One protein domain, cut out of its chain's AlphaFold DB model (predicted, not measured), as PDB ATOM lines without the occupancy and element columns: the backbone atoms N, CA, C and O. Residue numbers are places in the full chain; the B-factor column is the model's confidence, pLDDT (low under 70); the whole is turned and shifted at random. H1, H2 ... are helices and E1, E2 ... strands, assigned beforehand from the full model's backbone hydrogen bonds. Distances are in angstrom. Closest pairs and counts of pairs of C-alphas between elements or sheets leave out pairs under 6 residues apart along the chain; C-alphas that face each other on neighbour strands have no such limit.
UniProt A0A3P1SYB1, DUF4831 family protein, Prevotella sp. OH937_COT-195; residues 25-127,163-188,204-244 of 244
ATOM      1  N   TYR A  25     -39.031 -33.198  -5.739       95.88
ATOM      2  CA  TYR A  25     -39.364 -32.304  -6.846       95.88
ATOM      3  C   TYR A  25     -39.678 -33.089  -8.119       95.88
ATOM      4  O   TYR A  25     -39.106 -34.155  -8.378       95.88
ATOM      5  N   LEU A  26     -40.557 -32.533  -8.951       96.69
ATOM      6  CA  LEU A  26     -40.617 -32.898 -10.366       96.69
ATOM      7  C   LEU A  26     -39.566 -32.100 -11.149       96.69
ATOM      8  O   LEU A  26     -39.269 -30.972 -10.768       96.69
ATOM      9  N   PRO A  27     -38.989 -32.638 -12.236       96.50
ATOM     10  CA  PRO A  27     -37.999 -31.900 -13.006       96.50
ATOM     11  C   PRO A  27     -38.645 -30.940 -14.017       96.50
ATOM     12  O   PRO A  27     -39.689 -31.233 -14.609       96.50
ATOM     13  N   MET A  28     -37.958 -29.832 -14.281       97.25
ATOM     14  CA  MET A  28     -38.007 -29.073 -15.527       97.25
ATOM     15  C   MET A  28     -36.978 -29.646 -16.505       97.25
ATOM     16  O   MET A  28     -35.840 -29.924 -16.128       97.25
ATOM     17  N   THR A  29     -37.348 -29.780 -17.776       97.44
ATOM     18  CA  THR A  29     -36.420 -30.178 -18.836       97.44
ATOM     19  C   THR A  29     -35.620 -28.968 -19.307       97.44
ATOM     20  O   THR A  29     -36.192 -28.026 -19.856       97.44
ATOM     21  N   GLY A  30     -34.307 -28.994 -19.102       96.00
ATOM     22  CA  GLY A  30     -33.334 -28.077 -19.685       96.00
ATOM     23  C   GLY A  30     -32.695 -28.649 -20.950       96.00
ATOM     24  O   GLY A  30     -32.647 -29.865 -21.155       96.00
ATOM     25  N   ILE A  31     -32.206 -27.752 -21.802       95.62
ATOM     26  CA  ILE A  31     -31.532 -28.060 -23.062       95.62
ATOM     27  C   ILE A  31     -30.138 -27.447 -23.011       95.62
ATOM     28  O   ILE A  31     -29.992 -26.246 -22.794       95.62
ATOM     29  N   GLU A  32     -29.122 -28.270 -23.216       94.75
ATOM     30  CA  GLU A  32     -27.734 -27.848 -23.345       94.75
ATOM     31  C   GLU A  32     -27.316 -27.951 -24.815       94.75
ATOM     32  O   GLU A  32     -27.397 -29.022 -25.419       94.75
ATOM     33  N   PHE A  33     -26.877 -26.835 -25.391       94.00
ATOM     34  CA  PHE A  33     -26.259 -26.763 -26.710       94.00
ATOM     35  C   PHE A  33     -24.751 -26.760 -26.519       94.00
ATOM     36  O   PHE A  33     -24.198 -25.789 -26.010       94.00
ATOM     37  N   ILE A  34     -24.099 -27.840 -26.927       93.88
ATOM     38  CA  ILE A  34     -22.655 -28.010 -26.813       93.88
ATOM     39  C   ILE A  34     -22.065 -27.703 -28.186       93.88
ATOM     40  O   ILE A  34     -22.256 -28.464 -29.138       93.88
ATOM     41  N   PHE A  35     -21.394 -26.562 -28.286       93.81
ATOM     42  CA  PHE A  35     -20.693 -26.120 -29.482       93.81
ATOM     43  C   PHE A  35     -19.250 -26.609 -29.429       93.81
ATOM     44  O   PHE A  35     -18.502 -26.236 -28.527       93.81
ATOM     45  N   GLU A  36     -18.852 -27.417 -30.406       95.50
ATOM     46  CA  GLU A  36     -17.453 -27.780 -30.619       95.50
ATOM     47  C   GLU A  36     -16.799 -26.667 -31.441       95.50
ATOM     48  O   GLU A  36     -17.114 -26.462 -32.617       95.50
ATOM     49  N   ILE A  37     -15.930 -25.899 -30.788       95.81
ATOM     50  CA  ILE A  37     -15.255 -24.732 -31.345       95.81
ATOM     51  C   ILE A  37     -13.833 -25.111 -31.706       95.81
ATOM     52  O   ILE A  37     -12.995 -25.346 -30.834       95.81
ATOM     53  N   LYS A  38     -13.546 -25.094 -33.002       97.00
ATOM     54  CA  LYS A  38     -12.189 -25.151 -33.511       97.00
ATOM     55  C   LYS A  38     -11.518 -23.799 -33.307       97.00
ATOM     56  O   LYS A  38     -12.029 -22.777 -33.770       97.00
ATOM     57  N   ARG A  39     -10.357 -23.813 -32.657       96.88
ATOM     58  CA  ARG A  39      -9.458 -22.661 -32.539       96.88
ATOM     59  C   ARG A  39      -8.215 -22.912 -33.384       96.88
ATOM     60  O   ARG A  39      -7.613 -23.985 -33.305       96.88
ATOM     61  N   SER A  40      -7.823 -21.944 -34.200       96.88
ATOM     62  CA  SER A  40      -6.655 -22.047 -35.084       96.88
ATOM     63  C   SER A  40      -5.890 -20.733 -35.180       96.88
ATOM     64  O   SER A  40      -6.355 -19.709 -34.699       96.88
ATOM     65  N   GLY A  41      -4.712 -20.759 -35.805       95.62
ATOM     66  CA  GLY A  41      -3.866 -19.575 -35.944       95.62
ATOM     67  C   GLY A  41      -3.019 -19.278 -34.698       95.62
ATOM     68  O   GLY A  41      -3.024 -20.069 -33.742       95.62
ATOM     69  N   PRO A  42      -2.249 -18.173 -34.740       95.69
ATOM     70  CA  PRO A  42      -1.422 -17.709 -33.628       95.69
ATOM     71  C   PRO A  42      -2.233 -17.509 -32.344       95.69
ATOM     72  O   PRO A  42      -3.409 -17.166 -32.402       95.69
ATOM     73  N   VAL A  43      -1.616 -17.705 -31.176       93.31
ATOM     74  CA  VAL A  43      -2.305 -17.540 -29.880       93.31
ATOM     75  C   VAL A  43      -2.867 -16.121 -29.710       93.31
ATOM     76  O   VAL A  43      -4.014 -15.964 -29.300       93.31
ATOM     77  N   ASP A  44      -2.098 -15.104 -30.095       93.81
ATOM     78  CA  ASP A  44      -2.448 -13.677 -30.047       93.81
ATOM     79  C   ASP A  44      -3.394 -13.219 -31.171       93.81
ATOM     80  O   ASP A  44      -3.914 -12.107 -31.123       93.81
ATOM     81  N   ASN A  45      -3.649 -14.077 -32.161       94.94
ATOM     82  CA  ASN A  45      -4.588 -13.839 -33.253       94.94
ATOM     83  C   ASN A  45      -5.369 -15.126 -33.556       94.94
ATOM     84  O   ASN A  45      -5.273 -15.710 -34.641       94.94
ATOM     85  N   THR A  46      -6.067 -15.619 -32.533       96.25
ATOM     86  CA  THR A  46      -6.795 -16.883 -32.611       96.25
ATOM     87  C   THR A  46      -8.039 -16.723 -33.475       96.25
ATOM     88  O   THR A  46      -8.853 -15.830 -33.260       96.25
ATOM     89  N   GLU A  47      -8.220 -17.652 -34.408       97.31
ATOM     90  CA  GLU A  47      -9.432 -17.772 -35.203       97.31
ATOM     91  C   GLU A  47     -10.378 -18.833 -34.635       97.31
ATOM     92  O   GLU A  47      -9.942 -19.935 -34.295       97.31
ATOM     93  N   TYR A  48     -11.674 -18.530 -34.603       97.19
ATOM     94  CA  TYR A  48     -12.735 -19.362 -34.046       97.19
ATOM     95  C   TYR A  48     -13.710 -19.811 -35.136       97.19
ATOM     96  O   TYR A  48     -14.204 -19.009 -35.933       97.19
ATOM     97  N   ALA A  49     -14.040 -21.099 -35.138       96.19
ATOM     98  CA  ALA A  49     -15.069 -21.663 -36.001       96.19
ATOM     99  C   ALA A  49     -15.844 -22.757 -35.267       96.19
ATOM    100  O   ALA A  49     -15.256 -23.575 -34.567       96.19
ATOM    101  N   ILE A  50     -17.162 -22.810 -35.459       94.88
ATOM    102  CA  ILE A  50     -17.959 -23.958 -35.014       94.88
ATOM    103  C   ILE A  50     -17.709 -25.117 -35.973       94.88
ATOM    104  O   ILE A  50     -17.953 -24.996 -37.174       94.88
ATOM    105  N   GLU A  51     -17.240 -26.231 -35.426       95.19
ATOM    106  CA  GLU A  51     -17.105 -27.500 -36.135       95.19
ATOM    107  C   GLU A  51     -18.406 -28.297 -36.064       95.19
ATOM    108  O   GLU A  51     -18.894 -28.787 -37.084       95.19
ATOM    109  N   SER A  52     -19.012 -28.370 -34.880       94.25
ATOM    110  CA  SER A  52     -20.289 -29.048 -34.686       94.25
ATOM    111  C   SER A  52     -21.099 -28.426 -33.547       94.25
ATOM    112  O   SER A  52     -20.594 -27.667 -32.717       94.25
ATOM    113  N   VAL A  53     -22.394 -28.733 -33.528       93.69
ATOM    114  CA  VAL A  53     -23.278 -28.431 -32.405       93.69
ATOM    115  C   VAL A  53     -24.099 -29.671 -32.096       93.69
ATOM    116  O   VAL A  53     -24.746 -30.239 -32.979       93.69
ATOM    117  N   ARG A  54     -24.076 -30.089 -30.833       92.56
ATOM    118  CA  ARG A  54     -24.873 -31.207 -30.326       92.56
ATOM    119  C   ARG A  54     -25.761 -30.734 -29.187       92.56
ATOM    120  O   ARG A  54     -25.430 -29.787 -28.481       92.56
ATOM    121  N   THR A  55     -26.900 -31.389 -29.014       91.94
ATOM    122  CA  THR A  55     -27.861 -31.055 -27.958       91.94
ATOM    123  C   THR A  55     -27.954 -32.179 -26.942       91.94
ATOM    124  O   THR A  55     -28.075 -33.341 -27.330       91.94
ATOM    125  N   SER A  56     -27.976 -31.827 -25.662       92.50
ATOM    126  CA  SER A  56     -28.247 -32.736 -24.548       92.50
ATOM    127  C   SER A  56     -29.443 -32.230 -23.744       92.50
ATOM    128  O   SER A  56     -29.655 -31.023 -23.633       92.50
ATOM    129  N   LEU A  57     -30.242 -33.145 -23.194       94.12
ATOM    130  CA  LEU A  57     -31.365 -32.808 -22.318       94.12
ATOM    131  C   LEU A  57     -31.031 -33.187 -20.880       94.12
ATOM    132  O   LEU A  57     -30.507 -34.272 -20.614       94.12
ATOM    133  N   PHE A  58     -31.393 -32.321 -19.941       92.81
ATOM    134  CA  PHE A  58     -31.136 -32.529 -18.521       92.81
ATOM    135  C   PHE A  58     -32.321 -32.091 -17.663       92.81
ATOM    136  O   PHE A  58     -33.185 -31.351 -18.124       92.81
ATOM    137  N   GLY A  59     -32.398 -32.614 -16.443       92.88
ATOM    138  CA  GLY A  59     -33.439 -32.258 -15.484       92.88
ATOM    139  C   GLY A  59     -32.913 -31.273 -14.455       92.88
ATOM    140  O   GLY A  59     -31.815 -31.466 -13.941       92.88
ATOM    141  N   VAL A  60     -33.706 -30.256 -14.145       92.75
ATOM    142  CA  VAL A  60     -33.483 -29.322 -13.030       92.75
ATOM    143  C   VAL A  60     -34.683 -29.442 -12.093       92.75
ATOM    144  O   VAL A  60     -35.795 -29.517 -12.612       92.75
ATOM    145  N   PRO A  61     -34.525 -29.494 -10.759       94.94
ATOM    146  CA  PRO A  61     -35.677 -29.507  -9.858       94.94
ATOM    147  C   PRO A  61     -36.583 -28.295 -10.112       94.94
ATOM    148  O   PRO A  61     -36.123 -27.157 -10.168       94.94
ATOM    149  N   ASP A  62     -37.880 -28.545 -10.282       96.25
ATOM    150  CA  ASP A  62     -38.901 -27.504 -10.336       96.25
ATOM    151  C   ASP A  62     -39.328 -27.175  -8.903       96.25
ATOM    152  O   ASP A  62     -40.165 -27.866  -8.317       96.25
ATOM    153  N   GLU A  63     -38.757 -26.115  -8.331       92.19
ATOM    154  CA  GLU A  63     -39.070 -25.675  -6.964       92.19
ATOM    155  C   GLU A  63     -40.562 -25.352  -6.766       92.19
ATOM    156  O   GLU A  63     -41.067 -25.395  -5.644       92.19
ATOM    157  N   THR A  64     -41.306 -25.086  -7.848       94.06
ATOM    158  CA  THR A  64     -42.756 -24.835  -7.789       94.06
ATOM    159  C   THR A  64     -43.594 -26.117  -7.746       94.06
ATOM    160  O   THR A  64     -44.783 -26.073  -7.422       94.06
ATOM    161  N   LYS A  65     -42.982 -27.269  -8.039       95.19
ATOM    162  CA  LYS A  65     -43.601 -28.603  -8.054       95.19
ATOM    163  C   LYS A  65     -42.950 -29.515  -7.021       95.19
ATOM    164  O   LYS A  65     -42.443 -30.596  -7.331       95.19
ATOM    165  N   HIS A  66     -42.993 -29.041  -5.783       94.50
ATOM    166  CA  HIS A  66     -42.574 -29.766  -4.598       94.50
ATOM    167  C   HIS A  66     -43.743 -30.568  -4.014       94.50
ATOM    168  O   HIS A  66     -44.828 -30.025  -3.785       94.50
ATOM    169  N   TYR A  67     -43.526 -31.855  -3.762       93.38
ATOM    170  CA  TYR A  67     -44.543 -32.774  -3.255       93.38
ATOM    171  C   TYR A  67     -43.978 -33.669  -2.162       93.38
ATOM    172  O   TYR A  67     -42.771 -33.869  -2.066       93.38
ATOM    173  N   LYS A  68     -44.878 -34.273  -1.386       91.19
ATOM    174  CA  LYS A  68     -44.543 -35.256  -0.360       91.19
ATOM    175  C   LYS A  68     -45.196 -36.588  -0.678       91.19
ATOM    176  O   LYS A  68     -46.405 -36.642  -0.890       91.19
ATOM    177  N   ALA A  69     -44.404 -37.653  -0.709       88.75
ATOM    178  CA  ALA A  69     -44.925 -39.005  -0.832       88.75
ATOM    179  C   ALA A  69     -45.616 -39.401   0.476       88.75
ATOM    180  O   ALA A  69     -45.044 -39.257   1.566       88.75
ATOM    181  N   ASN A  70     -46.840 -39.910   0.368       83.00
ATOM    182  CA  ASN A  70     -47.540 -40.469   1.513       83.00
ATOM    183  C   ASN A  70     -47.053 -41.907   1.757       83.00
ATOM    184  O   ASN A  70     -47.371 -42.818   0.997       83.00
ATOM    185  N   ILE A  71     -46.217 -42.075   2.782       83.81
ATOM    186  CA  ILE A  71     -45.636 -43.356   3.204       83.81
ATOM    187  C   ILE A  71     -46.303 -43.711   4.532       83.81
ATOM    188  O   ILE A  71     -45.973 -43.129   5.569       83.81
ATOM    189  N   ASP A  72     -47.270 -44.622   4.487       79.81
ATOM    190  CA  ASP A  72     -48.090 -45.027   5.628       79.81
ATOM    191  C   ASP A  72     -48.299 -46.557   5.662       79.81
ATOM    192  O   ASP A  72     -47.655 -47.306   4.935       79.81
ATOM    193  N   LYS A  73     -49.148 -47.044   6.576       78.25
ATOM    194  CA  LYS A  73     -49.416 -48.487   6.752       78.25
ATOM    195  C   LYS A  73     -50.500 -49.031   5.817       78.25
ATOM    196  O   LYS A  73     -50.695 -50.255   5.773       78.25
ATOM    197  N   ASP A  74     -51.221 -48.138   5.150       78.12
ATOM    198  CA  ASP A  74     -52.364 -48.443   4.298       78.12
ATOM    199  C   ASP A  74     -51.926 -48.574   2.833       78.12
ATOM    200  O   ASP A  74     -52.540 -49.324   2.069       78.12
ATOM    201  N   HIS A  75     -50.798 -47.947   2.481       79.62
ATOM    202  CA  HIS A  75     -50.205 -47.972   1.156       79.62
ATOM    203  C   HIS A  75     -48.888 -48.760   1.083       79.62
ATOM    204  O   HIS A  75     -48.072 -48.764   1.996       79.62
ATOM    205  N   SER A  76     -48.639 -49.400  -0.056       82.44
ATOM    206  CA  SER A  76     -47.449 -50.184  -0.376       82.44
ATOM    207  C   SER A  76     -46.297 -49.314  -0.894       82.44
ATOM    208  O   SER A  76     -45.580 -49.741  -1.797       82.44
ATOM    209  N   ILE A  77     -46.153 -48.075  -0.415       86.88
ATOM    210  CA  ILE A  77     -44.974 -47.244  -0.692       86.88
ATOM    211  C   ILE A  77     -44.035 -47.404   0.494       86.88
ATOM    212  O   ILE A  77     -44.323 -46.898   1.570       86.88
ATOM    213  N   ASP A  78     -42.914 -48.081   0.286       87.19
ATOM    214  CA  ASP A  78     -41.897 -48.314   1.310       87.19
ATOM    215  C   ASP A  78     -40.849 -47.192   1.306       87.19
ATOM    216  O   ASP A  78     -40.386 -46.750   2.356       87.19
ATOM    217  N   PHE A  79     -40.463 -46.722   0.113       89.00
ATOM    218  CA  PHE A  79     -39.492 -45.641  -0.050       89.00
ATOM    219  C   PHE A  79     -39.603 -44.947  -1.410       89.00
ATOM    220  O   PHE A  79     -40.121 -45.494  -2.388       89.00
ATOM    221  N   ILE A  80     -39.027 -43.748  -1.484       92.00
ATOM    222  CA  ILE A  80     -38.766 -43.043  -2.739       92.00
ATOM    223  C   ILE A  80     -37.263 -42.915  -2.972       92.00
ATOM    224  O   ILE A  80     -36.481 -42.767  -2.035       92.00
ATOM    225  N   CYS A  81     -36.866 -42.960  -4.237       92.31
ATOM    226  CA  CYS A  81     -35.504 -42.701  -4.679       92.31
ATOM    227  C   CYS A  81     -35.442 -41.332  -5.364       92.31
ATOM    228  O   CYS A  81     -36.271 -41.035  -6.229       92.31
ATOM    229  N   LYS A  82     -34.460 -40.511  -4.982       91.69
ATOM    230  CA  LYS A  82     -34.235 -39.150  -5.485       91.69
ATOM    231  C   LYS A  82     -32.782 -38.963  -5.926       91.69
ATOM    232  O   LYS A  82     -31.900 -39.671  -5.442       91.69
ATOM    233  N   ASN A  83     -32.528 -38.016  -6.826       89.50
ATOM    234  CA  ASN A  83     -31.159 -37.567  -7.099       89.50
ATOM    235  C   ASN A  83     -30.654 -36.597  -6.007       89.50
ATOM    236  O   ASN A  83     -31.402 -36.247  -5.092       89.50
ATOM    237  N   ASP A  84     -29.396 -36.156  -6.119       86.75
ATOM    238  CA  ASP A  84     -28.755 -35.235  -5.163       86.75
ATOM    239  C   ASP A  84     -29.500 -33.887  -5.035       86.75
ATOM    240  O   ASP A  84     -29.460 -33.261  -3.978       86.75
ATOM    241  N   ASP A  85     -30.236 -33.485  -6.077       87.38
ATOM    242  CA  ASP A  85     -31.040 -32.257  -6.130       87.38
ATOM    243  C   ASP A  85     -32.510 -32.478  -5.697       87.38
ATOM    244  O   ASP A  85     -33.348 -31.584  -5.809       87.38
ATOM    245  N   GLY A  86     -32.863 -33.678  -5.220       91.25
ATOM    246  CA  GLY A  86     -34.201 -34.007  -4.721       91.25
ATOM    247  C   GLY A  86     -35.252 -34.348  -5.789       91.25
ATOM    248  O   GLY A  86     -36.424 -34.522  -5.446       91.25
ATOM    249  N   VAL A  87     -34.872 -34.479  -7.062       93.94
ATOM    250  CA  VAL A  87     -35.770 -34.911  -8.150       93.94
ATOM    251  C   VAL A  87     -36.141 -36.380  -7.971       93.94
ATOM    252  O   VAL A  87     -35.261 -37.224  -7.794       93.94
ATOM    253  N   LEU A  88     -37.436 -36.703  -8.058       94.19
ATOM    254  CA  LEU A  88     -37.932 -38.077  -7.949       94.19
ATOM    255  C   LEU A  88     -37.454 -38.947  -9.124       94.19
ATOM    256  O   LEU A  88     -37.742 -38.665 -10.285       94.19
ATOM    257  N   LEU A  89     -36.773 -40.049  -8.807       93.81
ATOM    258  CA  LEU A  89     -36.283 -41.035  -9.775       93.81
ATOM    259  C   LEU A  89     -37.054 -42.353  -9.721       93.81
ATOM    260  O   LEU A  89     -37.152 -43.048 -10.730       93.81
ATOM    261  N   GLY A  90     -37.585 -42.723  -8.556       92.25
ATOM    262  CA  GLY A  90     -38.280 -43.992  -8.395       92.25
ATOM    263  C   GLY A  90     -39.099 -44.094  -7.119       92.25
ATOM    264  O   GLY A  90     -38.900 -43.342  -6.169       92.25
ATOM    265  N   VAL A  91     -40.010 -45.063  -7.108       90.81
ATOM    266  CA  VAL A  91     -40.826 -45.449  -5.948       90.81
ATOM    267  C   VAL A  91     -40.670 -46.950  -5.769       90.81
ATOM    268  O   VAL A  91     -40.799 -47.687  -6.749       90.81
ATOM    269  N   ASN A  92     -40.325 -47.397  -4.560       89.88
ATOM    270  CA  ASN A  92     -39.958 -48.787  -4.249       89.88
ATOM    271  C   ASN A  92     -38.873 -49.366  -5.169       89.88
ATOM    272  O   ASN A  92     -38.803 -50.573  -5.414       89.88
ATOM    273  N   LYS A  93     -38.039 -48.488  -5.731       89.81
ATOM    274  CA  LYS A  93     -36.980 -48.855  -6.658       89.81
ATOM    275  C   LYS A  93     -35.783 -47.943  -6.500       89.81
ATOM    276  O   LYS A  93     -35.895 -46.726  -6.625       89.81
ATOM    277  N   GLU A  94     -34.622 -48.552  -6.309       89.88
ATOM    278  CA  GLU A  94     -33.348 -47.857  -6.441       89.88
ATOM    279  C   GLU A  94     -33.038 -47.627  -7.921       89.88
ATOM    280  O   GLU A  94     -32.974 -48.563  -8.726       89.88
ATOM    281  N   VAL A  95     -32.840 -46.365  -8.286       89.12
ATOM    282  CA  VAL A  95     -32.523 -45.953  -9.652       89.12
ATOM    283  C   VAL A  95     -31.128 -45.347  -9.656       89.12
ATOM    284  O   VAL A  95     -30.825 -44.439  -8.888       89.12
ATOM    285  N   LYS A  96     -30.255 -45.864 -10.523       83.56
ATOM    286  CA  LYS A  96     -28.913 -45.308 -10.723       83.56
ATOM    287  C   LYS A  96     -28.973 -44.272 -11.833       83.56
ATOM    288  O   LYS A  96     -29.331 -44.602 -12.964       83.56
ATOM    289  N   GLN A  97     -28.581 -43.040 -11.530       75.31
ATOM    290  CA  GLN A  97     -28.472 -41.986 -12.529       75.31
ATOM    291  C   GLN A  97     -27.011 -41.844 -12.961       75.31
ATOM    292  O   GLN A  97     -26.090 -41.832 -12.138       75.31
ATOM    293  N   LYS A  98     -26.782 -41.736 -14.276       69.69
ATOM    294  CA  LYS A  98     -25.477 -41.302 -14.785       69.69
ATOM    295  C   LYS A  98     -25.233 -39.889 -14.278       69.69
ATOM    296  O   LYS A  98     -26.052 -39.008 -14.535       69.69
ATOM    297  N   LYS A  99     -24.126 -39.676 -13.569       65.81
ATOM    298  CA  LYS A  99     -23.745 -38.328 -13.162       65.81
ATOM    299  C   LYS A  99     -23.454 -37.532 -14.433       65.81
ATOM    300  O   LYS A  99     -22.642 -37.970 -15.247       65.81
ATOM    301  N   GLN A 100     -24.141 -36.410 -14.632       61.84
ATOM    302  CA  GLN A 100     -23.717 -35.464 -15.659       61.84
ATOM    303  C   GLN A 100     -22.347 -34.927 -15.253       61.84
ATOM    304  O   GLN A 100     -22.156 -34.493 -14.114       61.84
ATOM    305  N   GLU A 101     -21.368 -35.046 -16.152       63.22
ATOM    306  CA  GLU A 101     -20.058 -34.441 -15.937       63.22
ATOM    307  C   GLU A 101     -20.257 -32.930 -15.792       63.22
ATOM    308  O   GLU A 101     -20.993 -32.318 -16.566       63.22
ATOM    309  N   LYS A 102     -19.623 -32.325 -14.781       57.75
ATOM    310  CA  LYS A 102     -19.591 -30.866 -14.679       57.75
ATOM    311  C   LYS A 102     -18.930 -30.303 -15.937       57.75
ATOM    312  O   LYS A 102     -17.969 -30.896 -16.433       57.75
ATOM    313  N   VAL A 103     -19.436 -29.160 -16.405       61.06
ATOM    314  CA  VAL A 103     -18.837 -28.388 -17.502       61.06
ATOM    315  C   VAL A 103     -17.339 -28.263 -17.233       61.06
ATOM    316  O   VAL A 103     -16.933 -27.842 -16.149       61.06
ATOM    317  N   LYS A 104     -16.522 -28.716 -18.184       64.75
ATOM    318  CA  LYS A 104     -15.065 -28.633 -18.076       64.75
ATOM    319  C   LYS A 104     -14.662 -27.183 -18.295       64.75
ATOM    320  O   LYS A 104     -15.164 -26.553 -19.223       64.75
ATOM    321  N   ASP A 105     -13.743 -26.682 -17.474       73.50
ATOM    322  CA  ASP A 105     -13.169 -25.359 -17.695       73.50
ATOM    323  C   ASP A 105     -12.612 -25.280 -19.120       73.50
ATOM    324  O   ASP A 105     -11.917 -26.193 -19.592       73.50
ATOM    325  N   ILE A 106     -12.940 -24.192 -19.817       80.81
ATOM    326  CA  ILE A 106     -12.402 -23.940 -21.149       80.81
ATOM    327  C   ILE A 106     -10.899 -23.760 -20.975       80.81
ATOM    328  O   ILE A 106     -10.438 -22.788 -20.379       80.81
ATOM    329  N   LYS A 107     -10.126 -24.717 -21.488       82.31
ATOM    330  CA  LYS A 107      -8.670 -24.676 -21.380       82.31
ATOM    331  C   LYS A 107      -8.139 -23.419 -22.058       82.31
ATOM    332  O   LYS A 107      -8.421 -23.177 -23.242       82.31
ATOM    333  N   GLU A 108      -7.337 -22.665 -21.313       86.81
ATOM    334  CA  GLU A 108      -6.572 -21.545 -21.846       86.81
ATOM    335  C   GLU A 108      -5.750 -22.009 -23.054       86.81
ATOM    336  O   GLU A 108      -5.194 -23.114 -23.076       86.81
ATOM    337  N   ARG A 109      -5.731 -21.188 -24.105       89.75
ATOM    338  CA  ARG A 109      -5.002 -21.505 -25.330       89.75
ATOM    339  C   ARG A 109      -3.540 -21.116 -25.142       89.75
ATOM    340  O   ARG A 109      -3.218 -19.940 -25.089       89.75
ATOM    341  N   VAL A 110      -2.667 -22.116 -25.069       91.88
ATOM    342  CA  VAL A 110      -1.221 -21.935 -24.823       91.88
ATOM    343  C   VAL A 110      -0.336 -22.345 -26.009       91.88
ATOM    344  O   VAL A 110       0.884 -22.268 -25.927       91.88
ATOM    345  N   SER A 111      -0.934 -22.805 -27.112       93.19
ATOM    346  CA  SER A 111      -0.234 -23.259 -28.321       93.19
ATOM    347  C   SER A 111      -0.963 -22.785 -29.578       93.19
ATOM    348  O   SER A 111      -2.191 -22.686 -29.591       93.19
ATOM    349  N   SER A 112      -0.203 -22.527 -30.646       94.88
ATOM    350  CA  SER A 112      -0.733 -22.182 -31.975       94.88
ATOM    351  C   SER A 112      -1.207 -23.406 -32.772       94.88
ATOM    352  O   SER A 112      -1.759 -23.254 -33.863       94.88
ATOM    353  N   GLU A 113      -1.013 -24.626 -32.261       96.25
ATOM    354  CA  GLU A 113      -1.598 -25.822 -32.873       96.25
ATOM    355  C   GLU A 113      -3.141 -25.751 -32.834       96.25
ATOM    356  O   GLU A 113      -3.721 -25.246 -31.864       96.25
ATOM    357  N   PRO A 114      -3.848 -26.200 -33.891       96.12
ATOM    358  CA  PRO A 114      -5.303 -26.241 -33.868       96.12
ATOM    359  C   PRO A 114      -5.828 -27.184 -32.785       96.12
ATOM    360  O   PRO A 114      -5.364 -28.317 -32.668       96.12
ATOM    361  N   ASP A 115      -6.838 -26.737 -32.045       95.38
ATOM    362  CA  ASP A 115      -7.527 -27.551 -31.048       95.38
ATOM    363  C   ASP A 115      -9.043 -27.319 -31.073       95.38
ATOM    364  O   ASP A 115      -9.543 -26.450 -31.792       95.38
ATOM    365  N   ILE A 116      -9.770 -28.154 -30.329       94.31
ATOM    366  CA  ILE A 116     -11.225 -28.090 -30.189       94.31
ATOM    367  C   ILE A 116     -11.548 -27.891 -28.712       94.31
ATOM    368  O   ILE A 116     -11.035 -28.616 -27.854       94.31
ATOM    369  N   VAL A 117     -12.414 -26.925 -28.424       93.81
ATOM    370  CA  VAL A 117     -13.004 -26.724 -27.096       93.81
ATOM    371  C   VAL A 117     -14.517 -26.812 -27.170       93.81
ATOM    372  O   VAL A 117     -15.117 -26.460 -28.179       93.81
ATOM    373  N   GLU A 118     -15.136 -27.275 -26.091       92.94
ATOM    374  CA  GLU A 118     -16.589 -27.323 -25.970       92.94
ATOM    375  C   GLU A 118     -17.078 -26.084 -25.215       92.94
ATOM    376  O   GLU A 118     -16.560 -25.758 -24.147       92.94
ATOM    377  N   ILE A 119     -18.068 -25.390 -25.777       91.62
ATOM    378  CA  ILE A 119     -18.764 -24.274 -25.131       91.62
ATOM    379  C   ILE A 119     -20.241 -24.635 -25.018       91.62
ATOM    380  O   ILE A 119     -20.881 -24.937 -26.025       91.62
ATOM    381  N   SER A 120     -20.784 -24.579 -23.803       91.75
ATOM    382  CA  SER A 120     -22.184 -24.909 -23.530       91.75
ATOM    383  C   SER A 120     -23.049 -23.655 -23.409       91.75
ATOM    384  O   SER A 120     -22.753 -22.764 -22.614       91.75
ATOM    385  N   ALA A 121     -24.161 -23.612 -24.146       93.06
ATOM    386  CA  ALA A 121     -25.263 -22.682 -23.912       93.06
ATOM    387  C   ALA A 121     -26.454 -23.450 -23.330       93.06
ATOM    388  O   ALA A 121     -26.866 -24.469 -23.882       93.06
ATOM    389  N   ILE A 122     -27.020 -22.967 -22.228       93.50
ATOM    390  CA  ILE A 122     -28.132 -23.626 -21.538       93.50
ATOM    391  C   ILE A 122     -29.424 -22.841 -21.755       93.50
ATOM    392  O   ILE A 122     -29.450 -21.619 -21.623       93.50
ATOM    393  N   TYR A 123     -30.512 -23.555 -22.041       95.69
ATOM    394  CA  TYR A 123     -31.846 -22.985 -22.164       95.69
ATOM    395  C   TYR A 123     -32.897 -23.869 -21.483       95.69
ATOM    396  O   TYR A 123     -33.011 -25.054 -21.788       95.69
ATOM    397  N   ILE A 124     -33.704 -23.290 -20.591       96.19
ATOM    398  CA  ILE A 124     -34.819 -23.979 -19.924       96.19
ATOM    399  C   ILE A 124     -36.137 -23.406 -20.469       96.19
ATOM    400  O   ILE A 124     -36.523 -22.295 -20.095       96.19
ATOM    401  N   PRO A 125     -36.844 -24.109 -21.373       95.31
ATOM    402  CA  PRO A 125     -38.100 -23.618 -21.925       95.31
ATOM    403  C   PRO A 125     -39.208 -23.572 -20.869       95.31
ATOM    404  O   PRO A 125     -39.529 -24.576 -20.241       95.31
ATOM    405  N   VAL A 126     -39.852 -22.414 -20.734       92.81
ATOM    406  CA  VAL A 126     -41.114 -22.258 -19.979       92.81
ATOM    407  C   VAL A 126     -42.336 -22.146 -20.895       92.81
ATOM    408  O   VAL A 126     -43.466 -22.328 -20.459       92.81
ATOM    409  N   LYS A 127     -42.111 -21.843 -22.176       95.31
ATOM    410  CA  LYS A 127     -43.110 -21.783 -23.250       95.31
ATOM    411  C   LYS A 127     -42.423 -21.943 -24.604       95.31
ATOM    412  O   LYS A 127     -41.193 -21.872 -24.684       95.31
ATOM    413  N   GLU A 163     -49.017 -32.083 -27.729       93.81
ATOM    414  CA  GLU A 163     -49.187 -33.529 -27.669       93.81
ATOM    415  C   GLU A 163     -48.555 -34.030 -26.372       93.81
ATOM    416  O   GLU A 163     -47.338 -34.005 -26.204       93.81
ATOM    417  N   VAL A 164     -49.387 -34.438 -25.417       91.12
ATOM    418  CA  VAL A 164     -48.925 -34.938 -24.118       91.12
ATOM    419  C   VAL A 164     -48.559 -36.411 -24.243       91.12
ATOM    420  O   VAL A 164     -49.332 -37.199 -24.788       91.12
ATOM    421  N   TYR A 165     -47.409 -36.794 -23.689       84.75
ATOM    422  CA  TYR A 165     -46.992 -38.185 -23.589       84.75
ATOM    423  C   TYR A 165     -48.070 -39.037 -22.905       84.75
ATOM    424  O   TYR A 165     -48.481 -38.765 -21.773       84.75
ATOM    425  N   THR A 166     -48.495 -40.104 -23.577       79.00
ATOM    426  CA  THR A 166     -49.394 -41.113 -23.015       79.00
ATOM    427  C   THR A 166     -48.598 -42.373 -22.672       79.00
ATOM    428  O   THR A 166     -48.089 -43.024 -23.592       79.00
ATOM    429  N   PRO A 167     -48.490 -42.759 -21.388       70.00
ATOM    430  CA  PRO A 167     -47.806 -43.989 -21.005       70.00
ATOM    431  C   PRO A 167     -48.453 -45.211 -21.670       70.00
ATOM    432  O   PRO A 167     -49.672 -45.377 -21.621       70.00
ATOM    433  N   GLN A 168     -47.643 -46.093 -22.269       54.41
ATOM    434  CA  GLN A 168     -48.126 -47.363 -22.840       54.41
ATOM    435  C   GLN A 168     -48.590 -48.348 -21.749       54.41
ATOM    436  O   GLN A 168     -49.448 -49.194 -21.993       54.41
ATOM    437  N   ALA A 169     -48.056 -48.218 -20.529       47.88
ATOM    438  CA  ALA A 169     -48.549 -48.922 -19.355       47.88
ATOM    439  C   ALA A 169     -49.817 -48.222 -18.840       47.88
ATOM    440  O   ALA A 169     -49.779 -47.107 -18.333       47.88
ATOM    441  N   THR A 170     -50.944 -48.899 -19.020       43.38
ATOM    442  CA  THR A 170     -52.320 -48.528 -18.682       43.38
ATOM    443  C   THR A 170     -52.508 -47.907 -17.282       43.38
ATOM    444  O   THR A 170     -53.031 -48.561 -16.384       43.38
ATOM    445  N   ILE A 171     -52.215 -46.617 -17.089       51.53
ATOM    446  CA  ILE A 171     -52.830 -45.847 -15.998       51.53
ATOM    447  C   ILE A 171     -54.219 -45.426 -16.494       51.53
ATOM    448  O   ILE A 171     -54.438 -44.302 -16.939       51.53
ATOM    449  N   LYS A 172     -55.187 -46.353 -16.487       43.97
ATOM    450  CA  LYS A 172     -56.604 -46.000 -16.674       43.97
ATOM    451  C   LYS A 172     -57.078 -45.278 -15.412       43.97
ATOM    452  O   LYS A 172     -57.685 -45.877 -14.531       43.97
ATOM    453  N   THR A 173     -56.791 -43.985 -15.318       42.44
ATOM    454  CA  THR A 173     -57.337 -43.107 -14.281       42.44
ATOM    455  C   THR A 173     -58.852 -43.001 -14.471       42.44
ATOM    456  O   THR A 173     -59.331 -42.326 -15.387       42.44
ATOM    457  N   LYS A 174     -59.643 -43.649 -13.609       40.78
ATOM    458  CA  LYS A 174     -61.021 -43.193 -13.380       40.78
ATOM    459  C   LYS A 174     -60.927 -41.772 -12.809       40.78
ATOM    460  O   LYS A 174     -60.195 -41.562 -11.848       40.78
ATOM    461  N   LYS A 175     -61.645 -40.804 -13.396       40.56
ATOM    462  CA  LYS A 175     -61.823 -39.459 -12.813       40.56
ATOM    463  C   LYS A 175     -62.297 -39.624 -11.370       40.56
ATOM    464  O   LYS A 175     -63.400 -40.128 -11.212       40.56
ATOM    465  N   ASN A 176     -61.506 -39.219 -10.376       48.34
ATOM    466  CA  ASN A 176     -61.898 -39.139  -8.963       48.34
ATOM    467  C   ASN A 176     -60.954 -38.207  -8.173       48.34
ATOM    468  O   ASN A 176     -59.944 -37.756  -8.710       48.34
ATOM    469  N   LYS A 177     -61.369 -37.841  -6.950       45.78
ATOM    470  CA  LYS A 177     -60.911 -36.681  -6.159       45.78
ATOM    471  C   LYS A 177     -59.387 -36.608  -5.961       45.78
ATOM    472  O   LYS A 177     -58.728 -37.605  -5.710       45.78
ATOM    473  N   LYS A 178     -58.864 -35.379  -6.025       49.28
ATOM    474  CA  LYS A 178     -57.444 -35.009  -5.880       49.28
ATOM    475  C   LYS A 178     -56.846 -35.354  -4.501       49.28
ATOM    476  O   LYS A 178     -55.628 -35.383  -4.380       49.28
ATOM    477  N   ASP A 179     -57.692 -35.623  -3.508       51.44
ATOM    478  CA  ASP A 179     -57.295 -35.806  -2.106       51.44
ATOM    479  C   ASP A 179     -56.645 -37.176  -1.803       51.44
ATOM    480  O   ASP A 179     -56.023 -37.309  -0.757       51.44
ATOM    481  N   ASP A 180     -56.684 -38.148  -2.730       63.31
ATOM    482  CA  ASP A 180     -56.107 -39.504  -2.555       63.31
ATOM    483  C   ASP A 180     -54.811 -39.738  -3.377       63.31
ATOM    484  O   ASP A 180     -54.472 -40.864  -3.767       63.31
ATOM    485  N   ALA A 181     -54.109 -38.666  -3.755       62.88
ATOM    486  CA  ALA A 181     -52.884 -38.747  -4.552       62.88
ATOM    487  C   ALA A 181     -51.660 -39.069  -3.677       62.88
ATOM    488  O   ALA A 181     -51.292 -38.267  -2.823       62.88
ATOM    489  N   ASN A 182     -50.977 -40.187  -3.942       78.31
ATOM    490  CA  ASN A 182     -49.769 -40.561  -3.195       78.31
ATOM    491  C   ASN A 182     -48.476 -40.096  -3.872       78.31
ATOM    492  O   ASN A 182     -47.512 -39.757  -3.186       78.31
ATOM    493  N   ILE A 183     -48.442 -40.089  -5.209       88.56
ATOM    494  CA  ILE A 183     -47.270 -39.700  -6.003       88.56
ATOM    495  C   ILE A 183     -47.722 -38.832  -7.177       88.56
ATOM    496  O   ILE A 183     -48.683 -39.164  -7.862       88.56
ATOM    497  N   PHE A 184     -47.014 -37.741  -7.441       90.88
ATOM    498  CA  PHE A 184     -47.182 -36.912  -8.626       90.88
ATOM    499  C   PHE A 184     -46.062 -37.210  -9.614       90.88
ATOM    500  O   PHE A 184     -44.925 -37.459  -9.214       90.88
ATOM    501  N   VAL A 185     -46.385 -37.188 -10.905       92.25
ATOM    502  CA  VAL A 185     -45.435 -37.410 -12.002       92.25
ATOM    503  C   VAL A 185     -45.689 -36.417 -13.129       92.25
ATOM    504  O   VAL A 185     -46.784 -35.861 -13.238       92.25
ATOM    505  N   ASN A 186     -44.705 -36.205 -14.000       94.31
ATOM    506  CA  ASN A 186     -44.928 -35.446 -15.227       94.31
ATOM    507  C   ASN A 186     -45.395 -36.387 -16.342       94.31
ATOM    508  O   ASN A 186     -44.815 -37.447 -16.569       94.31
ATOM    509  N   LEU A 187     -46.391 -35.955 -17.107       93.06
ATOM    510  CA  LEU A 187     -46.616 -36.433 -18.467       93.06
ATOM    511  C   LEU A 187     -46.092 -35.341 -19.403       93.06
ATOM    512  O   LEU A 187     -46.801 -34.350 -19.588       93.06
ATOM    513  N   PRO A 188     -44.849 -35.443 -19.914       96.06
ATOM    514  CA  PRO A 188     -44.219 -34.357 -20.662       96.06
ATOM    515  C   PRO A 188     -44.916 -34.097 -22.002       96.06
ATOM    516  O   PRO A 188     -45.499 -34.999 -22.602       96.06
ATOM    517  N   THR A 204     -33.633 -29.914 -37.106       97.31
ATOM    518  CA  THR A 204     -34.893 -30.019 -36.379       97.31
ATOM    519  C   THR A 204     -34.973 -31.383 -35.714       97.31
ATOM    520  O   THR A 204     -34.565 -32.381 -36.303       97.31
ATOM    521  N   GLN A 205     -35.510 -31.434 -34.501       96.62
ATOM    522  CA  GLN A 205     -35.740 -32.686 -33.784       96.62
ATOM    523  C   GLN A 205     -36.960 -32.578 -32.877       96.62
ATOM    524  O   GLN A 205     -37.309 -31.495 -32.403       96.62
ATOM    525  N   GLU A 206     -37.606 -33.712 -32.632       97.31
ATOM    526  CA  GLU A 206     -38.673 -33.812 -31.643       97.31
ATOM    527  C   GLU A 206     -38.084 -34.194 -30.286       97.31
ATOM    528  O   GLU A 206     -37.254 -35.098 -30.185       97.31
ATOM    529  N   ILE A 207     -38.520 -33.498 -29.241       96.44
ATOM    530  CA  ILE A 207     -38.114 -33.730 -27.855       96.44
ATOM    531  C   ILE A 207     -39.350 -33.748 -26.956       96.44
ATOM    532  O   ILE A 207     -40.387 -33.188 -27.305       96.44
ATOM    533  N   TYR A 208     -39.230 -34.357 -25.781       96.44
ATOM    534  CA  TYR A 208     -40.221 -34.230 -24.717       96.44
ATOM    535  C   TYR A 208     -39.743 -33.210 -23.686       96.44
ATOM    536  O   TYR A 208     -38.593 -33.256 -23.252       96.44
ATOM    537  N   VAL A 209     -40.629 -32.291 -23.307       97.62
ATOM    538  CA  VAL A 209     -40.366 -31.190 -22.375       97.62
ATOM    539  C   VAL A 209     -41.387 -31.263 -21.245       97.62
ATOM    540  O   VAL A 209     -42.594 -31.168 -21.480       97.62
ATOM    541  N   ALA A 210     -40.917 -31.421 -20.006       97.06
ATOM    542  CA  ALA A 210     -41.775 -31.534 -18.821       97.06
ATOM    543  C   ALA A 210     -42.776 -30.369 -18.696       97.06
ATOM    544  O   ALA A 210     -43.946 -30.562 -18.371       97.06
ATOM    545  N   GLN A 211     -42.315 -29.160 -19.007       96.62
ATOM    546  CA  GLN A 211     -43.040 -27.900 -18.874       96.62
ATOM    547  C   GLN A 211     -44.212 -27.767 -19.852       96.62
ATOM    548  O   GLN A 211     -45.139 -27.016 -19.572       96.62
ATOM    549  N   PHE A 212     -44.180 -28.471 -20.988       97.56
ATOM    550  CA  PHE A 212     -45.232 -28.401 -22.018       97.56
ATOM    551  C   PHE A 212     -46.307 -29.476 -21.825       97.56
ATOM    552  O   PHE A 212     -47.259 -29.586 -22.592       97.56
ATOM    553  N   GLY A 213     -46.114 -30.316 -20.813       94.56
ATOM    554  CA  GLY A 213     -47.016 -31.389 -20.461       94.56
ATOM    555  C   GLY A 213     -47.987 -31.003 -19.356       94.56
ATOM    556  O   GLY A 213     -48.394 -29.852 -19.201       94.56
ATOM    557  N   LYS A 214     -48.330 -31.994 -18.536       93.69
ATOM    558  CA  LYS A 214     -49.093 -31.795 -17.302       93.69
ATOM    559  C   LYS A 214     -48.527 -32.632 -16.167       93.69
ATOM    560  O   LYS A 214     -47.844 -33.628 -16.393       93.69
ATOM    561  N   VAL A 215     -48.870 -32.244 -14.946       92.56
ATOM    562  CA  VAL A 215     -48.672 -33.087 -13.769       92.56
ATOM    563  C   VAL A 215     -49.855 -34.042 -13.653       92.56
ATOM    564  O   VAL A 215     -51.006 -33.616 -13.758       92.56
ATOM    565  N   GLU A 216     -49.572 -35.319 -13.435       89.12
ATOM    566  CA  GLU A 216     -50.566 -36.362 -13.201       89.12
ATOM    567  C   GLU A 216     -50.399 -36.934 -11.792       89.12
ATOM    568  O   GLU A 216     -49.280 -37.143 -11.319       89.12
ATOM    569  N   ALA A 217     -51.524 -37.173 -11.122       86.88
ATOM    570  CA  ALA A 217     -51.552 -37.774  -9.799       86.88
ATOM    571  C   ALA A 217     -51.723 -39.292  -9.920       86.88
ATOM    572  O   ALA A 217     -52.730 -39.779 -10.435       86.88
ATOM    573  N   ILE A 218     -50.762 -40.052  -9.405       83.12
ATOM    574  CA  ILE A 218     -50.881 -41.495  -9.215       83.12
ATOM    575  C   ILE A 218     -51.597 -41.732  -7.882       83.12
ATOM    576  O   ILE A 218     -51.105 -41.390  -6.803       83.12
ATOM    577  N   ASN A 219     -52.798 -42.293  -7.986       76.00
ATOM    578  CA  ASN A 219     -53.685 -42.547  -6.856       76.00
ATOM    579  C   ASN A 219     -53.161 -43.683  -5.957       76.00
ATOM    580  O   ASN A 219     -52.549 -44.634  -6.449       76.00
ATOM    581  N   GLY A 220     -53.462 -43.605  -4.659       66.94
ATOM    582  CA  GLY A 220     -53.139 -44.631  -3.668       66.94
ATOM    583  C   GLY A 220     -53.690 -46.032  -3.945       66.94
ATOM    584  O   GLY A 220     -53.086 -46.992  -3.487       66.94
ATOM    585  N   ILE A 221     -54.729 -46.189  -4.774       69.56
ATOM    586  CA  ILE A 221     -55.219 -47.501  -5.247       69.56
ATOM    587  C   ILE A 221     -54.108 -48.308  -5.939       69.56
ATOM    588  O   ILE A 221     -54.022 -49.525  -5.786       69.56
ATOM    589  N   PHE A 222     -53.203 -47.636  -6.665       70.19
ATOM    590  CA  PHE A 222     -52.017 -48.279  -7.249       70.19
ATOM    591  C   PHE A 222     -50.989 -48.699  -6.208       70.19
ATOM    592  O   PHE A 222     -50.001 -49.321  -6.547       70.19
ATOM    593  N   PHE A 223     -51.186 -48.333  -4.957       74.94
ATOM    594  CA  PHE A 223     -50.336 -48.698  -3.848       74.94
ATOM    595  C   PHE A 223     -51.176 -49.364  -2.762       74.94
ATOM    596  O   PHE A 223     -50.852 -49.240  -1.595       74.94
ATOM    597  N   GLU A 224     -52.276 -50.042  -3.092       75.25
ATOM    598  CA  GLU A 224     -53.045 -50.772  -2.084       75.25
ATOM    599  C   GLU A 224     -52.200 -51.864  -1.417       75.25
ATOM    600  O   GLU A 224     -51.404 -52.571  -2.048       75.25
ATOM    601  N   LYS A 225     -52.410 -52.036  -0.113       71.69
ATOM    602  CA  LYS A 225     -51.726 -53.046   0.688       71.69
ATOM    603  C   LYS A 225     -51.824 -54.443   0.062       71.69
ATOM    604  O   LYS A 225     -52.907 -54.957  -0.204       71.69
ATOM    605  N   GLY A 226     -50.670 -55.088  -0.109       72.12
ATOM    606  CA  GLY A 226     -50.545 -56.423  -0.707       72.12
ATOM    607  C   GLY A 226     -50.153 -56.406  -2.184       72.12
ATOM    608  O   GLY A 226     -49.688 -57.429  -2.688       72.12
ATOM    609  N   GLN A 227     -50.254 -55.256  -2.852       72.44
ATOM    610  CA  GLN A 227     -49.666 -55.057  -4.170       72.44
ATOM    611  C   GLN A 227     -48.183 -54.688  -4.048       72.44
ATOM    612  O   GLN A 227     -47.768 -54.021  -3.102       72.44
ATOM    613  N   LYS A 228     -47.361 -55.142  -4.998       74.94
ATOM    614  CA  LYS A 228     -45.926 -54.827  -5.046       74.94
ATOM    615  C   LYS A 228     -45.631 -54.023  -6.296       74.94
ATOM    616  O   LYS A 228     -45.202 -54.597  -7.289       74.94
ATOM    617  N   TYR A 229     -45.868 -52.717  -6.219       80.31
ATOM    618  CA  TYR A 229     -45.573 -51.821  -7.326       80.31
ATOM    619  C   TYR A 229     -44.234 -51.115  -7.166       80.31
ATOM    620  O   TYR A 229     -43.862 -50.701  -6.067       80.31
ATOM    621  N   SER A 230     -43.531 -50.938  -8.279       86.88
ATOM    622  CA  SER A 230     -42.329 -50.114  -8.373       86.88
ATOM    623  C   SER A 230     -42.385 -49.187  -9.582       86.88
ATOM    624  O   SER A 230     -42.805 -49.593 -10.669       86.88
ATOM    625  N   LEU A 231     -41.945 -47.943  -9.392       88.88
ATOM    626  CA  LEU A 231     -41.880 -46.921 -10.435       88.88
ATOM    627  C   LEU A 231     -40.431 -46.572 -10.759       88.88
ATOM    628  O   LEU A 231     -39.604 -46.422  -9.860       88.88
ATOM    629  N   GLU A 232     -40.149 -46.370 -12.041       91.44
ATOM    630  CA  GLU A 232     -38.941 -45.694 -12.518       91.44
ATOM    631  C   GLU A 232     -39.334 -44.475 -13.346       91.44
ATOM    632  O   GLU A 232     -40.139 -44.596 -14.274       91.44
ATOM    633  N   LEU A 233     -38.755 -43.319 -13.029       92.44
ATOM    634  CA  LEU A 233     -39.032 -42.051 -13.686       92.44
ATOM    635  C   LEU A 233     -37.810 -41.525 -14.445       92.44
ATOM    636  O   LEU A 233     -36.656 -41.807 -14.116       92.44
ATOM    637  N   SER A 234     -38.064 -40.740 -15.488       92.56
ATOM    638  CA  SER A 234     -37.018 -40.001 -16.187       92.56
ATOM    639  C   SER A 234     -36.486 -38.859 -15.317       92.56
ATOM    640  O   SER A 234     -37.275 -37.992 -14.943       92.56
ATOM    641  N   PRO A 235     -35.166 -38.761 -15.076       93.00
ATOM    642  CA  PRO A 235     -34.594 -37.610 -14.377       93.00
ATOM    643  C   PRO A 235     -34.757 -36.302 -15.166       93.00
ATOM    644  O   PRO A 235     -34.743 -35.229 -14.582       93.00
ATOM    645  N   THR A 236     -34.904 -36.381 -16.492       93.88
ATOM    646  CA  THR A 236     -34.950 -35.224 -17.400       93.88
ATOM    647  C   THR A 236     -36.356 -34.654 -17.562       93.88
ATOM    648  O   THR A 236     -36.539 -33.443 -17.671       93.88
ATOM    649  N   THR A 237     -37.356 -35.531 -17.631       94.94
ATOM    650  CA  THR A 237     -38.739 -35.154 -17.958       94.94
ATOM    651  C   THR A 237     -39.716 -35.457 -16.831       94.94
ATOM    652  O   THR A 237     -40.808 -34.899 -16.822       94.94
ATOM    653  N   GLY A 238     -39.353 -36.310 -15.869       91.94
ATOM    654  CA  GLY A 238     -40.256 -36.803 -14.826       91.94
ATOM    655  C   GLY A 238     -41.295 -37.794 -15.350       91.94
ATOM    656  O   GLY A 238     -42.261 -38.081 -14.648       91.94
ATOM    657  N   GLU A 239     -41.126 -38.281 -16.584       89.81
ATOM    658  CA  GLU A 239     -42.027 -39.256 -17.199       89.81
ATOM    659  C   GLU A 239     -41.908 -40.621 -16.519       89.81
ATOM    660  O   GLU A 239     -40.814 -41.030 -16.123       89.81
ATOM    661  N   LEU A 240     -43.015 -41.354 -16.426       87.25
ATOM    662  CA  LEU A 240     -42.996 -42.735 -15.959       87.25
ATOM    663  C   LEU A 240     -42.422 -43.647 -17.055       87.25
ATOM    664  O   LEU A 240     -43.061 -43.861 -18.083       87.25
ATOM    665  N   LYS A 241     -41.234 -44.212 -16.819       82.88
ATOM    666  CA  LYS A 241     -40.560 -45.136 -17.745       82.88
ATOM    667  C   LYS A 241     -41.023 -46.575 -17.588       82.88
ATOM    668  O   LYS A 241     -41.132 -47.298 -18.574       82.88
ATOM    669  N   MET A 242     -41.246 -47.012 -16.352       72.75
ATOM    670  CA  MET A 242     -41.620 -48.393 -16.066       72.75
ATOM    671  C   MET A 242     -42.449 -48.490 -14.792       72.75
ATOM    672  O   MET A 242     -42.130 -47.853 -13.789       72.75
ATOM    673  N   LEU A 243     -43.467 -49.345 -14.853       75.88
ATOM    674  CA  LEU A 243     -44.268 -49.817 -13.733       75.88
ATOM    675  C   LEU A 243     -44.156 -51.346 -13.706       75.88
ATOM    676  O   LEU A 243     -44.362 -51.987 -14.739       75.88
ATOM    677  N   LYS A 244     -43.799 -51.913 -12.556       70.44
ATOM    678  CA  LYS A 244     -43.857 -53.357 -12.284       70.44
ATOM    679  C   LYS A 244     -44.680 -53.590 -11.046       70.44
ATOM    680  O   LYS A 244     -44.471 -52.766 -10.133       70.44
TER     681      LYS A 244
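What this domain is: This is residues 25 to 127, 163 to 188 and 204 to 244 of the 244 residues of the protein "DUF4831 family protein" of Prevotella sp. OH937_COT-195 (UniProt A0A3P1SYB1). A long, twisted ribbon of three antiparallel strands, E2, E1 and E6, makes the length of a rod, with two small sheets gathered towards the end where E1 begins and E2 ends. The two-strand sheet E7 E8 is partly face to face with the ribbon, the small sheet E3 E4 E9 E10 sits beside the beginning of E1, and the unnamed stretch 99 to 114 leads to the ribbon's other end. The printed part has 170 residues, with ten named strands and one named helix in the order E1 to E8, H1, E9, E10; it is mostly strand and its sheets are antiparallel. The whole is loose, with a radius of gyration of the C-alphas of 21.2 A and spans of 70 by 30 by 26 A.

Where its parts are: E1, residues 25 to 40, begins at C-alpha 25 (-39.364, -32.304, -6.846) and is 44.4 A long. E2, residues 47 to 68, is 52.5 A long and bends by 71 degrees at residue 51. E3 is residues 80 to 82, E4 88 to 91 and E5 96 to 98. E6, residues 115 to 123, is 26.3 A long. E7, residues 181 to 188, is 18.8 A long. E8, residues 204 to 219, is 37.2 A long and bends by 53 degrees at residue 214. H1 is residues 220 to 223 and E9 is 231 to 233. E10, residues 240 to 243, ends at C-alpha 243 (-44.268, -49.817, -13.733).

How they stand to each other: E1 and E2 form a hairpin, with N 30 and O 58 2.8 A apart. E6 is antiparallel to E1 at 151 degrees, with N 35 and O 119 2.8 A apart. This sheet, E2 E1 E6, is twisted. With E7 E8 it forms a sandwich, two sheets face to face, the parts that face each other being 10.1 A centre to centre; the closest C-alphas of E1 and E8 are those of Thr 29 and Val 209, 5.4 A apart. In E7 E8, N 187 and O 214 are 2.8 A apart. In the sheet E3 E4 E9 E10, N 81 and O 90 are 2.8 A apart, N 233 and O 89 2.8 A, and N 241 and O 232 2.8 A. The closest C-alphas of E1 and E4 are those of Tyr 25 and Leu 88, 6.0 A; those of E7 and E10 are Val 185 and Leu 240, 7.1 A. E5 pairs with no named strand. H1 is not on the sheet E3 E4 E9 E10; its closest C-alpha to E7 is Gly 220, 5.3 A from that of Asn 182. H1 is too short for an O i to N i+4 pair; its one O i to N i+3 pair is within range.

The domain as a whole: The two C-alphas farthest apart, those of Asp 44 and Gly 226, are 70.7 A apart. Residues 128 to 162 and 189 to 203 are not printed; the gaps between C-alphas are 13.9 A and 18.8 A. The links E2 to E3 and E5 to E6 are long. Mean pLDDT of the printed part is 85.4; residues 98 to 104, 168 to 181 and 220 to 221 are under 70.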